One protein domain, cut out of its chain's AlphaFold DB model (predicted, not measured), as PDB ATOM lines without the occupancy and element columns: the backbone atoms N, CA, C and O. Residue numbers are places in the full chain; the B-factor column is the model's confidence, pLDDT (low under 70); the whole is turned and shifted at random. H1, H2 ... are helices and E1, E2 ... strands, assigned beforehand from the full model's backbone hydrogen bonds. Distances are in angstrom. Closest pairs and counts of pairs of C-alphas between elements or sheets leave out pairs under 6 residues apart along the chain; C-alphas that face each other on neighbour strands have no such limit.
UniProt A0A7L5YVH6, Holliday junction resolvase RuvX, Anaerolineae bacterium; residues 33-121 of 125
ATOM      1  N   VAL A  33      -0.081  30.478  13.542       96.19
ATOM      2  CA  VAL A  33      -1.249  31.337  13.743       96.19
ATOM      3  C   VAL A  33      -2.369  30.499  14.350       96.19
ATOM      4  O   VAL A  33      -2.714  29.440  13.830       96.19
ATOM      5  N   VAL A  34      -2.930  30.970  15.457       96.00
ATOM      6  CA  VAL A  34      -4.074  30.364  16.138       96.00
ATOM      7  C   VAL A  34      -5.234  31.350  16.079       96.00
ATOM      8  O   VAL A  34      -5.098  32.488  16.527       96.00
ATOM      9  N   GLY A  35      -6.373  30.913  15.544       92.94
ATOM     10  CA  GLY A  35      -7.596  31.712  15.531       92.94
ATOM     11  C   GLY A  35      -8.013  32.128  16.942       92.94
ATOM     12  O   GLY A  35      -7.929  31.335  17.884       92.94
ATOM     13  N   TYR A  36      -8.390  33.391  17.110       93.81
ATOM     14  CA  TYR A  36      -8.780  33.968  18.387       93.81
ATOM     15  C   TYR A  36     -10.226  34.474  18.302       93.81
ATOM     16  O   TYR A  36     -10.457  35.592  17.834       93.81
ATOM     17  N   PRO A  37     -11.203  33.657  18.746       90.06
ATOM     18  CA  PRO A  37     -12.623  33.945  18.579       90.06
ATOM     19  C   PRO A  37     -13.095  34.930  19.654       90.06
ATOM     20  O   PRO A  37     -13.715  34.545  20.649       90.06
ATOM     21  N   LEU A  38     -12.721  36.199  19.497       87.69
ATOM     22  CA  LEU A  38     -13.239  37.293  20.312       87.69
ATOM     23  C   LEU A  38     -14.730  37.510  20.040       87.69
ATOM     24  O   LEU A  38     -15.232  37.212  18.958       87.69
ATOM     25  N   ASN A  39     -15.425  38.046  21.039       87.56
ATOM     26  CA  ASN A  39     -16.789  38.524  20.873       87.56
ATOM     27  C   ASN A  39     -16.812  39.722  19.906       87.56
ATOM     28  O   ASN A  39     -15.788  40.374  19.681       87.56
ATOM     29  N   ASP A  40     -17.990  40.058  19.379       82.25
ATOM     30  CA  ASP A  40     -18.148  41.159  18.418       82.25
ATOM     31  C   ASP A  40     -17.673  42.510  18.982       82.25
ATOM     32  O   ASP A  40     -17.069  43.301  18.261       82.25
ATOM     33  N   ASP A  41     -17.831  42.727  20.289       86.12
ATOM     34  CA  ASP A  41     -17.345  43.905  21.023       86.12
ATOM     35  C   ASP A  41     -15.832  43.873  21.340       86.12
ATOM     36  O   ASP A  41     -15.280  44.824  21.889       86.12
ATOM     37  N   GLY A  42     -15.136  42.792  20.983       84.75
ATOM     38  CA  GLY A  42     -13.702  42.585  21.201       84.75
ATOM     39  C   GLY A  42     -13.347  41.970  22.544       84.75
ATOM     40  O   GLY A  42     -12.167  41.751  22.826       84.75
ATOM     41  N   THR A  43     -14.336  41.647  23.372       90.94
ATOM     42  CA  THR A  43     -14.094  41.002  24.661       90.94
ATOM     43  C   THR A  43     -13.815  39.504  24.497       90.94
ATOM     44  O   THR A  43     -14.287  38.834  23.578       90.94
ATOM     45  N   ALA A  44     -13.012  38.939  25.402       93.19
ATOM     46  CA  ALA A  44     -12.661  37.522  25.359       93.19
ATOM     47  C   ALA A  44     -13.697  36.669  26.104       93.19
ATOM     48  O   ALA A  44     -13.702  36.637  27.338       93.19
ATOM     49  N   GLY A  45     -14.515  35.908  25.372       94.06
ATOM     50  CA  GLY A  45     -15.414  34.892  25.931       94.06
ATOM     51  C   GLY A  45     -14.697  33.642  26.488       94.06
ATOM     52  O   GLY A  45     -13.468  33.527  26.423       94.06
ATOM     53  N   PRO A  46     -15.439  32.661  27.043       95.12
ATOM     54  CA  PRO A  46     -14.866  31.417  27.570       95.12
ATOM     55  C   PRO A  46     -14.005  30.654  26.553       95.12
ATOM     56  O   PRO A  46     -12.921  30.179  26.901       95.12
ATOM     57  N   GLN A  47     -14.453  30.589  25.293       91.56
ATOM     58  CA  GLN A  47     -13.724  29.924  24.211       91.56
ATOM     59  C   GLN A  47     -12.407  30.640  23.901       91.56
ATOM     60  O   GLN A  47     -11.358  30.002  23.930       91.56
ATOM     61  N   ALA A  48     -12.429  31.966  23.724       93.75
ATOM     62  CA  ALA A  48     -11.225  32.775  23.539       93.75
ATOM     63  C   ALA A  48     -10.197  32.538  24.658       93.75
ATOM     64  O   ALA A  48      -9.018  32.303  24.395       93.75
ATOM     65  N   ARG A  49     -10.633  32.520  25.925       96.62
ATOM     66  CA  ARG A  49      -9.742  32.248  27.068       96.62
ATOM     67  C   ARG A  49      -9.155  30.836  27.036       96.62
ATOM     68  O   ARG A  49      -7.977  30.647  27.355       96.62
ATOM     69  N   GLN A  50      -9.949  29.839  26.650       96.31
ATOM     70  CA  GLN A  50      -9.484  28.463  26.487       96.31
ATOM     71  C   GLN A  50      -8.459  28.351  25.349       96.31
ATOM     72  O   GLN A  50      -7.412  27.727  25.545       96.31
ATOM     73  N   THR A  51      -8.712  29.002  24.213       95.31
ATOM     74  CA  THR A  51      -7.798  29.055  23.069       95.31
ATOM     75  C   THR A  51      -6.495  29.761  23.422       95.31
ATOM     76  O   THR A  51      -5.423  29.217  23.177       95.31
ATOM     77  N   ALA A  52      -6.555  30.903  24.111       96.44
ATOM     78  CA  ALA A  52      -5.364  31.614  24.570       96.44
ATOM     79  C   ALA A  52      -4.511  30.755  25.518       96.44
ATOM     80  O   ALA A  52      -3.286  30.710  25.401       96.44
ATOM     81  N   ARG A  53      -5.141  30.012  26.437       97.69
ATOM     82  CA  ARG A  53      -4.425  29.057  27.301       97.69
ATOM     83  C   ARG A  53      -3.793  27.911  26.517       97.69
ATOM     84  O   ARG A  53      -2.698  27.480  26.873       97.69
ATOM     85  N   TYR A  54      -4.473  27.403  25.494       96.56
ATOM     86  CA  TYR A  54      -3.924  26.376  24.614       96.56
ATOM     87  C   TYR A  54      -2.712  26.904  23.837       96.56
ATOM     88  O   TYR A  54      -1.649  26.297  23.913       96.56
ATOM     89  N   ALA A  55      -2.837  28.071  23.200       97.12
ATOM     90  CA  ALA A  55      -1.768  28.719  22.444       97.12
ATOM     91  C   ALA A  55      -0.529  29.000  23.307       97.12
ATOM     92  O   ALA A  55       0.583  28.696  22.893       97.12
ATOM     93  N   ARG A  56      -0.708  29.480  24.548       98.00
ATOM     94  CA  ARG A  56       0.407  29.678  25.495       98.00
ATOM     95  C   ARG A  56       1.150  28.383  25.809       98.00
ATOM     96  O   ARG A  56       2.370  28.382  25.887       98.00
ATOM     97  N   ARG A  57       0.423  27.281  26.001       97.75
ATOM     98  CA  ARG A  57       1.029  25.967  26.263       97.75
ATOM     99  C   ARG A  57       1.720  25.410  25.024       97.75
ATOM    100  O   ARG A  57       2.778  24.813  25.156       97.75
ATOM    101  N   LEU A  58       1.137  25.619  23.846       97.56
ATOM    102  CA  LEU A  58       1.755  25.241  22.581       97.56
ATOM    103  C   LEU A  58       3.061  26.013  22.366       97.56
ATOM    104  O   LEU A  58       4.068  25.398  22.049       97.56
ATOM    105  N   ALA A  59       3.071  27.321  22.637       97.50
ATOM    106  CA  ALA A  59       4.259  28.170  22.536       97.50
ATOM    107  C   ALA A  59       5.418  27.708  23.432       97.50
ATOM    108  O   ALA A  59       6.572  27.916  23.091       97.50
ATOM    109  N   GLN A  60       5.123  27.064  24.564       97.19
ATOM    110  CA  GLN A  60       6.141  26.474  25.440       97.19
ATOM    111  C   GLN A  60       6.713  25.156  24.896       97.19
ATOM    112  O   GLN A  60       7.749  24.706  25.372       97.19
ATOM    113  N   ALA A  61       6.030  24.516  23.945       96.00
ATOM    114  CA  ALA A  61       6.375  23.199  23.419       96.00
ATOM    115  C   ALA A  61       6.959  23.230  21.997       96.00
ATOM    116  O   ALA A  61       7.427  22.198  21.522       96.00
ATOM    117  N   VAL A  62       6.929  24.377  21.311       95.88
ATOM    118  CA  VAL A  62       7.474  24.540  19.953       95.88
ATOM    119  C   VAL A  62       8.571  25.602  19.920       95.88
ATOM    120  O   VAL A  62       8.624  26.483  20.771       95.88
ATOM    121  N   SER A  63       9.440  25.536  18.913       93.94
ATOM    122  CA  SER A  63      10.568  26.461  18.733       93.94
ATOM    123  C   SER A  63      10.235  27.718  17.921       93.94
ATOM    124  O   SER A  63      11.116  28.541  17.680       93.94
ATOM    125  N   VAL A  64       8.990  27.865  17.469       97.19
ATOM    126  CA  VAL A  64       8.544  28.964  16.600       97.19
ATOM    127  C   VAL A  64       7.529  29.853  17.321       97.19
ATOM    128  O   VAL A  64       6.807  29.369  18.196       97.19
ATOM    129  N   PRO A  65       7.427  31.145  16.963       97.56
ATOM    130  CA  PRO A  65       6.434  32.036  17.549       97.56
ATOM    131  C   PRO A  65       5.006  31.535  17.303       97.56
ATOM    132  O   PRO A  65       4.657  31.112  16.199       97.56
ATOM    133  N   VAL A  66       4.165  31.638  18.334       97.94
ATOM    134  CA  VAL A  66       2.730  31.329  18.274       97.94
ATOM    135  C   VAL A  66       1.942  32.616  18.474       97.94
ATOM    136  O   VAL A  66       2.069  33.275  19.505       97.94
ATOM    137  N   MET A  67       1.117  32.965  17.493       95.88
ATOM    138  CA  MET A  67       0.359  34.213  17.444       95.88
ATOM    139  C   MET A  67      -1.138  33.930  17.532       95.88
ATOM    140  O   MET A  67      -1.633  32.985  16.920       95.88
ATOM    141  N   LEU A  68      -1.858  34.763  18.280       94.94
ATOM    142  CA  LEU A  68      -3.318  34.783  18.278       94.94
ATOM    143  C   LEU A  68      -3.791  35.770  17.210       94.94
ATOM    144  O   LEU A  68      -3.345  36.915  17.201       94.94
ATOM    145  N   TRP A  69      -4.686  35.333  16.329       92.69
ATOM    146  CA  TRP A  69      -5.240  36.165  15.265       92.69
ATOM    147  C   TRP A  69      -6.714  36.454  15.515       92.69
ATOM    148  O   TRP A  69      -7.516  35.525  15.565       92.69
ATOM    149  N   ASP A  70      -7.059  37.734  15.665       87.06
ATOM    150  CA  ASP A  70      -8.449  38.165  15.811       87.06
ATOM    151  C   ASP A  70      -9.217  37.858  14.524       87.06
ATOM    152  O   ASP A  70      -9.053  38.501  13.481       87.06
ATOM    153  N   GLU A  71     -10.101  36.874  14.627       70.25
ATOM    154  CA  GLU A  71     -10.963  36.427  13.546       70.25
ATOM    155  C   GLU A  71     -12.052  37.445  13.195       70.25
ATOM    156  O   GLU A  71     -12.977  37.108  12.475       70.25
ATOM    157  N   ARG A  72     -11.995  38.701  13.634       73.19
ATOM    158  CA  ARG A  72     -12.869  39.778  13.141       73.19
ATOM    159  C   ARG A  72     -12.181  40.652  12.101       73.19
ATOM    160  O   ARG A  72     -12.857  41.215  11.252       73.19
ATOM    161  N   LEU A  73     -10.846  40.686  12.088       59.53
ATOM    162  CA  LEU A  73     -10.036  41.564  11.232       59.53
ATOM    163  C   LEU A  73      -9.954  41.142   9.756       59.53
ATOM    164  O   LEU A  73      -9.174  41.730   8.997       59.53
ATOM    165  N   SER A  74     -10.720  40.139   9.315       53.19
ATOM    166  CA  SER A  74     -10.742  39.848   7.887       53.19
ATOM    167  C   SER A  74     -11.552  40.900   7.153       53.19
ATOM    168  O   SER A  74     -12.697  41.186   7.490       53.19
ATOM    169  N   THR A  75     -10.934  41.442   6.121       48.41
ATOM    170  CA  THR A  75     -11.530  42.339   5.143       48.41
ATOM    171  C   THR A  75     -12.790  41.754   4.506       48.41
ATOM    172  O   THR A  75     -13.044  40.552   4.567       48.41
ATOM    173  N   PHE A  76     -13.555  42.632   3.859       44.72
ATOM    174  CA  PHE A  76     -14.824  42.365   3.175       44.72
ATOM    175  C   PHE A  76     -14.800  41.132   2.238       44.72
ATOM    176  O   PHE A  76     -15.807  40.454   2.097       44.72
ATOM    177  N   GLU A  77     -13.642  40.776   1.666       45.19
ATOM    178  CA  GLU A  77     -13.462  39.592   0.800       45.19
ATOM    179  C   GLU A  77     -13.439  38.252   1.557       45.19
ATOM    180  O   GLU A  77     -13.840  37.216   1.033       45.19
ATOM    181  N   ALA A  78     -13.018  38.253   2.819       49.31
ATOM    182  CA  ALA A  78     -13.050  37.063   3.662       49.31
ATOM    183  C   ALA A  78     -14.411  36.869   4.346       49.31
ATOM    184  O   ALA A  78     -14.654  35.814   4.934       49.31
ATOM    185  N   ASP A  79     -15.320  37.837   4.220       46.53
ATOM    186  CA  ASP A  79     -16.711  37.681   4.630       46.53
ATOM    187  C   ASP A  79     -17.427  36.638   3.752       46.53
ATOM    188  O   ASP A  79     -18.201  35.839   4.274       46.53
ATOM    189  N   ASP A  80     -17.089  36.541   2.461       45.66
ATOM    190  CA  ASP A  80     -17.632  35.524   1.544       45.66
ATOM    191  C   ASP A  80     -17.075  34.119   1.851       45.66
ATOM    192  O   ASP A  80     -17.834  33.166   2.029       45.66
ATOM    193  N   LEU A  81     -15.763  34.002   2.095       43.25
ATOM    194  CA  LEU A  81     -15.133  32.744   2.533       43.25
ATOM    195  C   LEU A  81     -15.594  32.298   3.935       43.25
ATOM    196  O   LEU A  81     -15.723  31.101   4.199       43.25
ATOM    197  N   ARG A  82     -15.878  33.239   4.848       49.72
ATOM    198  CA  ARG A  82     -16.485  32.948   6.162       49.72
ATOM    199  C   ARG A  82     -17.936  32.524   6.045       49.72
ATOM    200  O   ARG A  82     -18.362  31.653   6.802       49.72
ATOM    201  N   ARG A  83     -18.708  33.134   5.145       47.78
ATOM    202  CA  ARG A  83     -20.093  32.729   4.863       47.78
ATOM    203  C   ARG A  83     -20.130  31.322   4.292       47.78
ATOM    204  O   ARG A  83     -20.958  30.532   4.740       47.78
ATOM    205  N   ASP A  84     -19.192  30.981   3.417       45.31
ATOM    206  CA  ASP A  84     -19.035  29.620   2.916       45.31
ATOM    207  C   ASP A  84     -18.627  28.652   4.032       45.31
ATOM    208  O   ASP A  84     -19.285  27.629   4.212       45.31
ATOM    209  N   ALA A  85     -17.658  29.003   4.884       47.41
ATOM    210  CA  ALA A  85     -17.293  28.181   6.041       47.41
ATOM    211  C   ALA A  85     -18.461  27.978   7.033       47.41
ATOM    212  O   ALA A  85     -18.655  26.879   7.551       47.41
ATOM    213  N   ARG A  86     -19.297  29.004   7.260       46.53
ATOM    214  CA  ARG A  86     -20.512  28.912   8.094       46.53
ATOM    215  C   ARG A  86     -21.636  28.110   7.425       46.53
ATOM    216  O   ARG A  86     -22.370  27.417   8.125       46.53
ATOM    217  N   ARG A  87     -21.767  28.151   6.092       42.66
ATOM    218  CA  ARG A  87     -22.732  27.341   5.314       42.66
ATOM    219  C   ARG A  87     -22.338  25.866   5.232       42.66
ATOM    220  O   ARG A  87     -23.212  25.002   5.187       42.66
ATOM    221  N   VAL A  88     -21.042  25.560   5.256       45.97
ATOM    222  CA  VAL A  88     -20.510  24.184   5.222       45.97
ATOM    223  C   VAL A  88     -20.842  23.396   6.504       45.97
ATOM    224  O   VAL A  88     -20.869  22.165   6.472       45.97
ATOM    225  N   GLY A  89     -21.234  24.075   7.588       44.38
ATOM    226  CA  GLY A  89     -21.647  23.464   8.857       44.38
ATOM    227  C   GLY A  89     -22.960  22.667   8.843       44.38
ATOM    228  O   GLY A  89     -23.351  22.179   9.899       44.38
ATOM    229  N   HIS A  90     -23.655  22.523   7.704       43.66
ATOM    230  CA  HIS A  90     -24.975  21.874   7.679       43.66
ATOM    231  C   HIS A  90     -25.089  20.549   6.919       43.66
ATOM    232  O   HIS A  90     -26.144  19.930   7.033       43.66
ATOM    233  N   ASN A  91     -24.090  20.076   6.146       41.44
ATOM    234  CA  ASN A  91     -24.303  18.792   5.445       41.44
ATOM    235  C   ASN A  91     -23.104  18.013   4.858       41.44
ATOM    236  O   ASN A  91     -23.321  17.149   4.005       41.44
ATOM    237  N   ARG A  92     -21.840  18.258   5.241       41.38
ATOM    238  CA  ARG A  92     -20.703  17.446   4.738       41.38
ATOM    239  C   ARG A  92     -19.671  17.129   5.825       41.38
ATOM    240  O   ARG A  92     -19.607  17.802   6.843       41.38
ATOM    241  N   ARG A  93     -18.922  16.036   5.613       41.12
ATOM    242  CA  ARG A  93     -18.071  15.352   6.610       41.12
ATOM    243  C   ARG A  93     -17.184  16.328   7.430       41.12
ATOM    244  O   ARG A  93     -16.424  17.070   6.811       41.12
ATOM    245  N   PRO A  94     -17.200  16.267   8.780       50.59
ATOM    246  CA  PRO A  94     -16.621  17.297   9.655       50.59
ATOM    247  C   PRO A  94     -15.120  17.567   9.452       50.59
ATOM    248  O   PRO A  94     -14.699  18.716   9.409       50.59
ATOM    249  N   ALA A  95     -14.304  16.528   9.250       49.22
ATOM    250  CA  ALA A  95     -12.842  16.665   9.245       49.22
ATOM    251  C   ALA A  95     -12.272  17.458   8.049       49.22
ATOM    252  O   ALA A  95     -11.236  18.103   8.168       49.22
ATOM    253  N   ALA A  96     -12.938  17.463   6.888       56.38
ATOM    254  CA  ALA A  96     -12.495  18.302   5.768       56.38
ATOM    255  C   ALA A  96     -12.756  19.800   6.034       56.38
ATOM    256  O   ALA A  96     -12.066  20.651   5.480       56.38
ATOM    257  N   SER A  97     -13.721  20.113   6.906       70.94
ATOM    258  CA  SER A  97     -14.107  21.482   7.251       70.94
ATOM    259  C   SER A  97     -13.050  22.174   8.113       70.94
ATOM    260  O   SER A  97     -12.753  23.346   7.890       70.94
ATOM    261  N   ASP A  98     -12.429  21.455   9.052       82.62
ATOM    262  CA  ASP A  98     -11.500  22.061  10.015       82.62
ATOM    263  C   ASP A  98     -10.168  22.472   9.374       82.62
ATOM    264  O   ASP A  98      -9.663  23.568   9.622       82.62
ATOM    265  N   ALA A  99      -9.614  21.640   8.485       86.06
ATOM    266  CA  ALA A  99      -8.398  21.997   7.752       86.06
ATOM    267  C   ALA A  99      -8.626  23.190   6.804       86.06
ATOM    268  O   ALA A  99      -7.728  24.014   6.614       86.06
ATOM    269  N   VAL A 100      -9.829  23.303   6.227       83.62
ATOM    270  CA  VAL A 100     -10.229  24.453   5.404       83.62
ATOM    271  C   VAL A 100     -10.380  25.706   6.264       83.62
ATOM    272  O   VAL A 100      -9.837  26.748   5.905       83.62
ATOM    273  N   ALA A 101     -11.031  25.612   7.425       83.25
ATOM    274  CA  ALA A 101     -11.152  26.732   8.355       83.25
ATOM    275  C   ALA A 101      -9.773  27.257   8.797       83.25
ATOM    276  O   ALA A 101      -9.530  28.463   8.768       83.25
ATOM    277  N   ALA A 102      -8.833  26.360   9.115       90.06
ATOM    278  CA  ALA A 102      -7.458  26.734   9.443       90.06
ATOM    279  C   ALA A 102      -6.744  27.450   8.280       90.06
ATOM    280  O   ALA A 102      -6.037  28.436   8.500       90.06
ATOM    281  N   ALA A 103      -6.957  26.998   7.039       90.00
ATOM    282  CA  ALA A 103      -6.421  27.657   5.850       90.00
ATOM    283  C   ALA A 103      -6.994  29.074   5.663       90.00
ATOM    284  O   ALA A 103      -6.238  30.001   5.379       90.00
ATOM    285  N   VAL A 104      -8.300  29.266   5.880       84.88
ATOM    286  CA  VAL A 104      -8.953  30.588   5.808       84.88
ATOM    287  C   VAL A 104      -8.391  31.544   6.864       84.88
ATOM    288  O   VAL A 104      -8.082  32.692   6.546       84.88
ATOM    289  N   ILE A 105      -8.198  31.073   8.099       88.31
ATOM    290  CA  ILE A 105      -7.584  31.865   9.179       88.31
ATOM    291  C   ILE A 105      -6.174  32.320   8.783       88.31
ATOM    292  O   ILE A 105      -5.849  33.502   8.908       88.31
ATOM    293  N   LEU A 106      -5.345  31.400   8.281       91.81
ATOM    294  CA  LEU A 106      -3.974  31.716   7.882       91.81
ATOM    295  C   LEU A 106      -3.929  32.680   6.690       91.81
ATOM    296  O   LEU A 106      -3.119  33.605   6.696       91.81
ATOM    297  N   GLN A 107      -4.797  32.491   5.693       89.19
ATOM    298  CA  GLN A 107      -4.890  33.397   4.548       89.19
ATOM    299  C   GLN A 107      -5.241  34.816   5.012       89.19
ATOM    300  O   GLN A 107      -4.504  35.751   4.709       89.19
ATOM    301  N   GLY A 108      -6.265  34.964   5.860       85.50
ATOM    302  CA  GLY A 108      -6.659  36.268   6.398       85.50
ATOM    303  C   GLY A 108      -5.550  36.970   7.192       85.50
ATOM    304  O   GLY A 108      -5.403  38.190   7.091       85.50
ATOM    305  N   TYR A 109      -4.740  36.216   7.943       89.19
ATOM    306  CA  TYR A 109      -3.560  36.756   8.625       89.19
ATOM    307  C   TYR A 109      -2.503  37.268   7.633       89.19
ATOM    308  O   TYR A 109      -2.026  38.396   7.765       89.19
ATOM    309  N   LEU A 110      -2.145  36.464   6.627       90.06
ATOM    310  CA  LEU A 110      -1.127  36.838   5.638       90.06
ATOM    311  C   LEU A 110      -1.546  38.066   4.822       90.06
ATOM    312  O   LEU A 110      -0.728  38.964   4.621       90.06
ATOM    313  N   ASP A 111      -2.820  38.152   4.436       86.88
ATOM    314  CA  ASP A 111      -3.364  39.299   3.704       86.88
ATOM    315  C   ASP A 111      -3.295  40.586   4.535       86.88
ATOM    316  O   ASP A 111      -2.967  41.658   4.021       86.88
ATOM    317  N   ALA A 112      -3.572  40.501   5.840       84.31
ATOM    318  CA  ALA A 112      -3.445  41.639   6.745       84.31
ATOM    319  C   ALA A 112      -1.990  42.106   6.889       84.31
ATOM    320  O   ALA A 112      -1.725  43.309   6.839       84.31
ATOM    321  N   VAL A 113      -1.042  41.170   7.002       85.06
ATOM    322  CA  VAL A 113       0.394  41.485   7.047       85.06
ATOM    323  C   VAL A 113       0.851  42.145   5.746       85.06
ATOM    324  O   VAL A 113       1.585  43.132   5.787       85.06
ATOM    325  N   GLN A 114       0.410  41.639   4.594       84.00
ATOM    326  CA  GLN A 114       0.769  42.205   3.295       84.00
ATOM    327  C   GLN A 114       0.239  43.635   3.128       84.00
ATOM    328  O   GLN A 114       0.984  44.511   2.688       84.00
ATOM    329  N   ARG A 115      -1.003  43.901   3.556       80.19
ATOM    330  CA  ARG A 115      -1.574  45.258   3.577       80.19
ATOM    331  C   ARG A 115      -0.794  46.208   4.488       80.19
ATOM    332  O   ARG A 115      -0.499  47.328   4.081       80.19
ATOM    333  N   ALA A 116      -0.430  45.765   5.692       74.50
ATOM    334  CA  ALA A 116       0.329  46.584   6.639       74.50
ATOM    335  C   ALA A 116       1.730  46.947   6.113       74.50
ATOM    336  O   ALA A 116       2.182  48.080   6.286       74.50
ATOM    337  N   ARG A 117       2.400  46.012   5.424       74.69
ATOM    338  CA  ARG A 117       3.691  46.270   4.766       74.69
ATOM    339  C   ARG A 117       3.559  47.314   3.657       74.69
ATOM    340  O   ARG A 117       4.256  48.318   3.704       74.69
ATOM    341  N   GLY A 118       2.591  47.146   2.753       73.44
ATOM    342  CA  GLY A 118       2.367  48.099   1.659       73.44
ATOM    343  C   GLY A 118       2.012  49.517   2.126       73.44
ATOM    344  O   GLY A 118       2.437  50.489   1.511       73.44
ATOM    345  N   ALA A 119       1.286  49.660   3.242       67.06
ATOM    346  CA  ALA A 119       0.990  50.968   3.833       67.06
ATOM    347  C   ALA A 119       2.226  51.643   4.459       67.06
ATOM    348  O   ALA A 119       2.344  52.870   4.429       67.06
ATOM    349  N   THR A 120       3.149  50.848   5.009       62.81
ATOM    350  CA  THR A 120       4.410  51.351   5.577       62.81
ATOM    351  C   THR A 120       5.323  51.867   4.467       62.81
ATOM    352  O   THR A 120       5.851  52.969   4.579       62.81
ATOM    353  N   ASP A 121       5.429  51.122   3.365       62.94
ATOM    354  CA  ASP A 121       6.249  51.504   2.210       62.94
ATOM    355  C   ASP A 121       5.705  52.764   1.508       62.94
ATOM    356  O   ASP A 121       6.476  53.622   1.086       62.94
TER     357      ASP A 121
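Overview. This is residues 33 to 121 of the 125 residues of the protein "Holliday junction resolvase RuvX" of Anaerolineae bacterium (UniProt A0A7L5YVH6). A sheet of two parallel strands, E1 and E2, sits between helix H1 and the long helix H3; H2 packs beside H3 as a hairpin, and residues 113 to 121 stick out. The 89 printed residues run E1 H1 E2 H2 H3, mostly helix, only just compact, close to loose: radius of gyration of the C-alphas 14.4 A, spans 39 by 34 by 28 A.

Arrangement. E1, residues 33 to 36, H1, residues 46 to 59, and E2, residues 66 to 70, form a strand-helix-strand unit, a helix between parallel neighbour strands, its crossover right-handed; find N 34 and O 67 within hydrogen-bond range, 2.8 A. The closest C-alphas of E1 and H1, Tyr 36 and Ala 48, are 5.8 A apart. H3, residues 94 to 121, comes closest to E1 at C-alphas 105 and 35, 6.4 A. Its residues 97 to 108 alone touch H2, residues 76 to 90, closest at C-alphas 101 and 85, 6.7 A; this helical hairpin has a shallow tilt of 8 degrees, opposite ways. O i to N i+4 pairs within range: every one in H1, 7 of 11 in H2, 21 of 24 in H3.

Along the chain. Find E1's start, C-alpha 33, at (-1.249, 31.337, 13.743); H3 runs 41.8 A to C-alpha 121 at (6.249, 51.504, 2.210).

Size, cuts and confidence. The printed part has no cut and no long link; pLDDT is under 70 at residues 73 to 96 and 119 to 121.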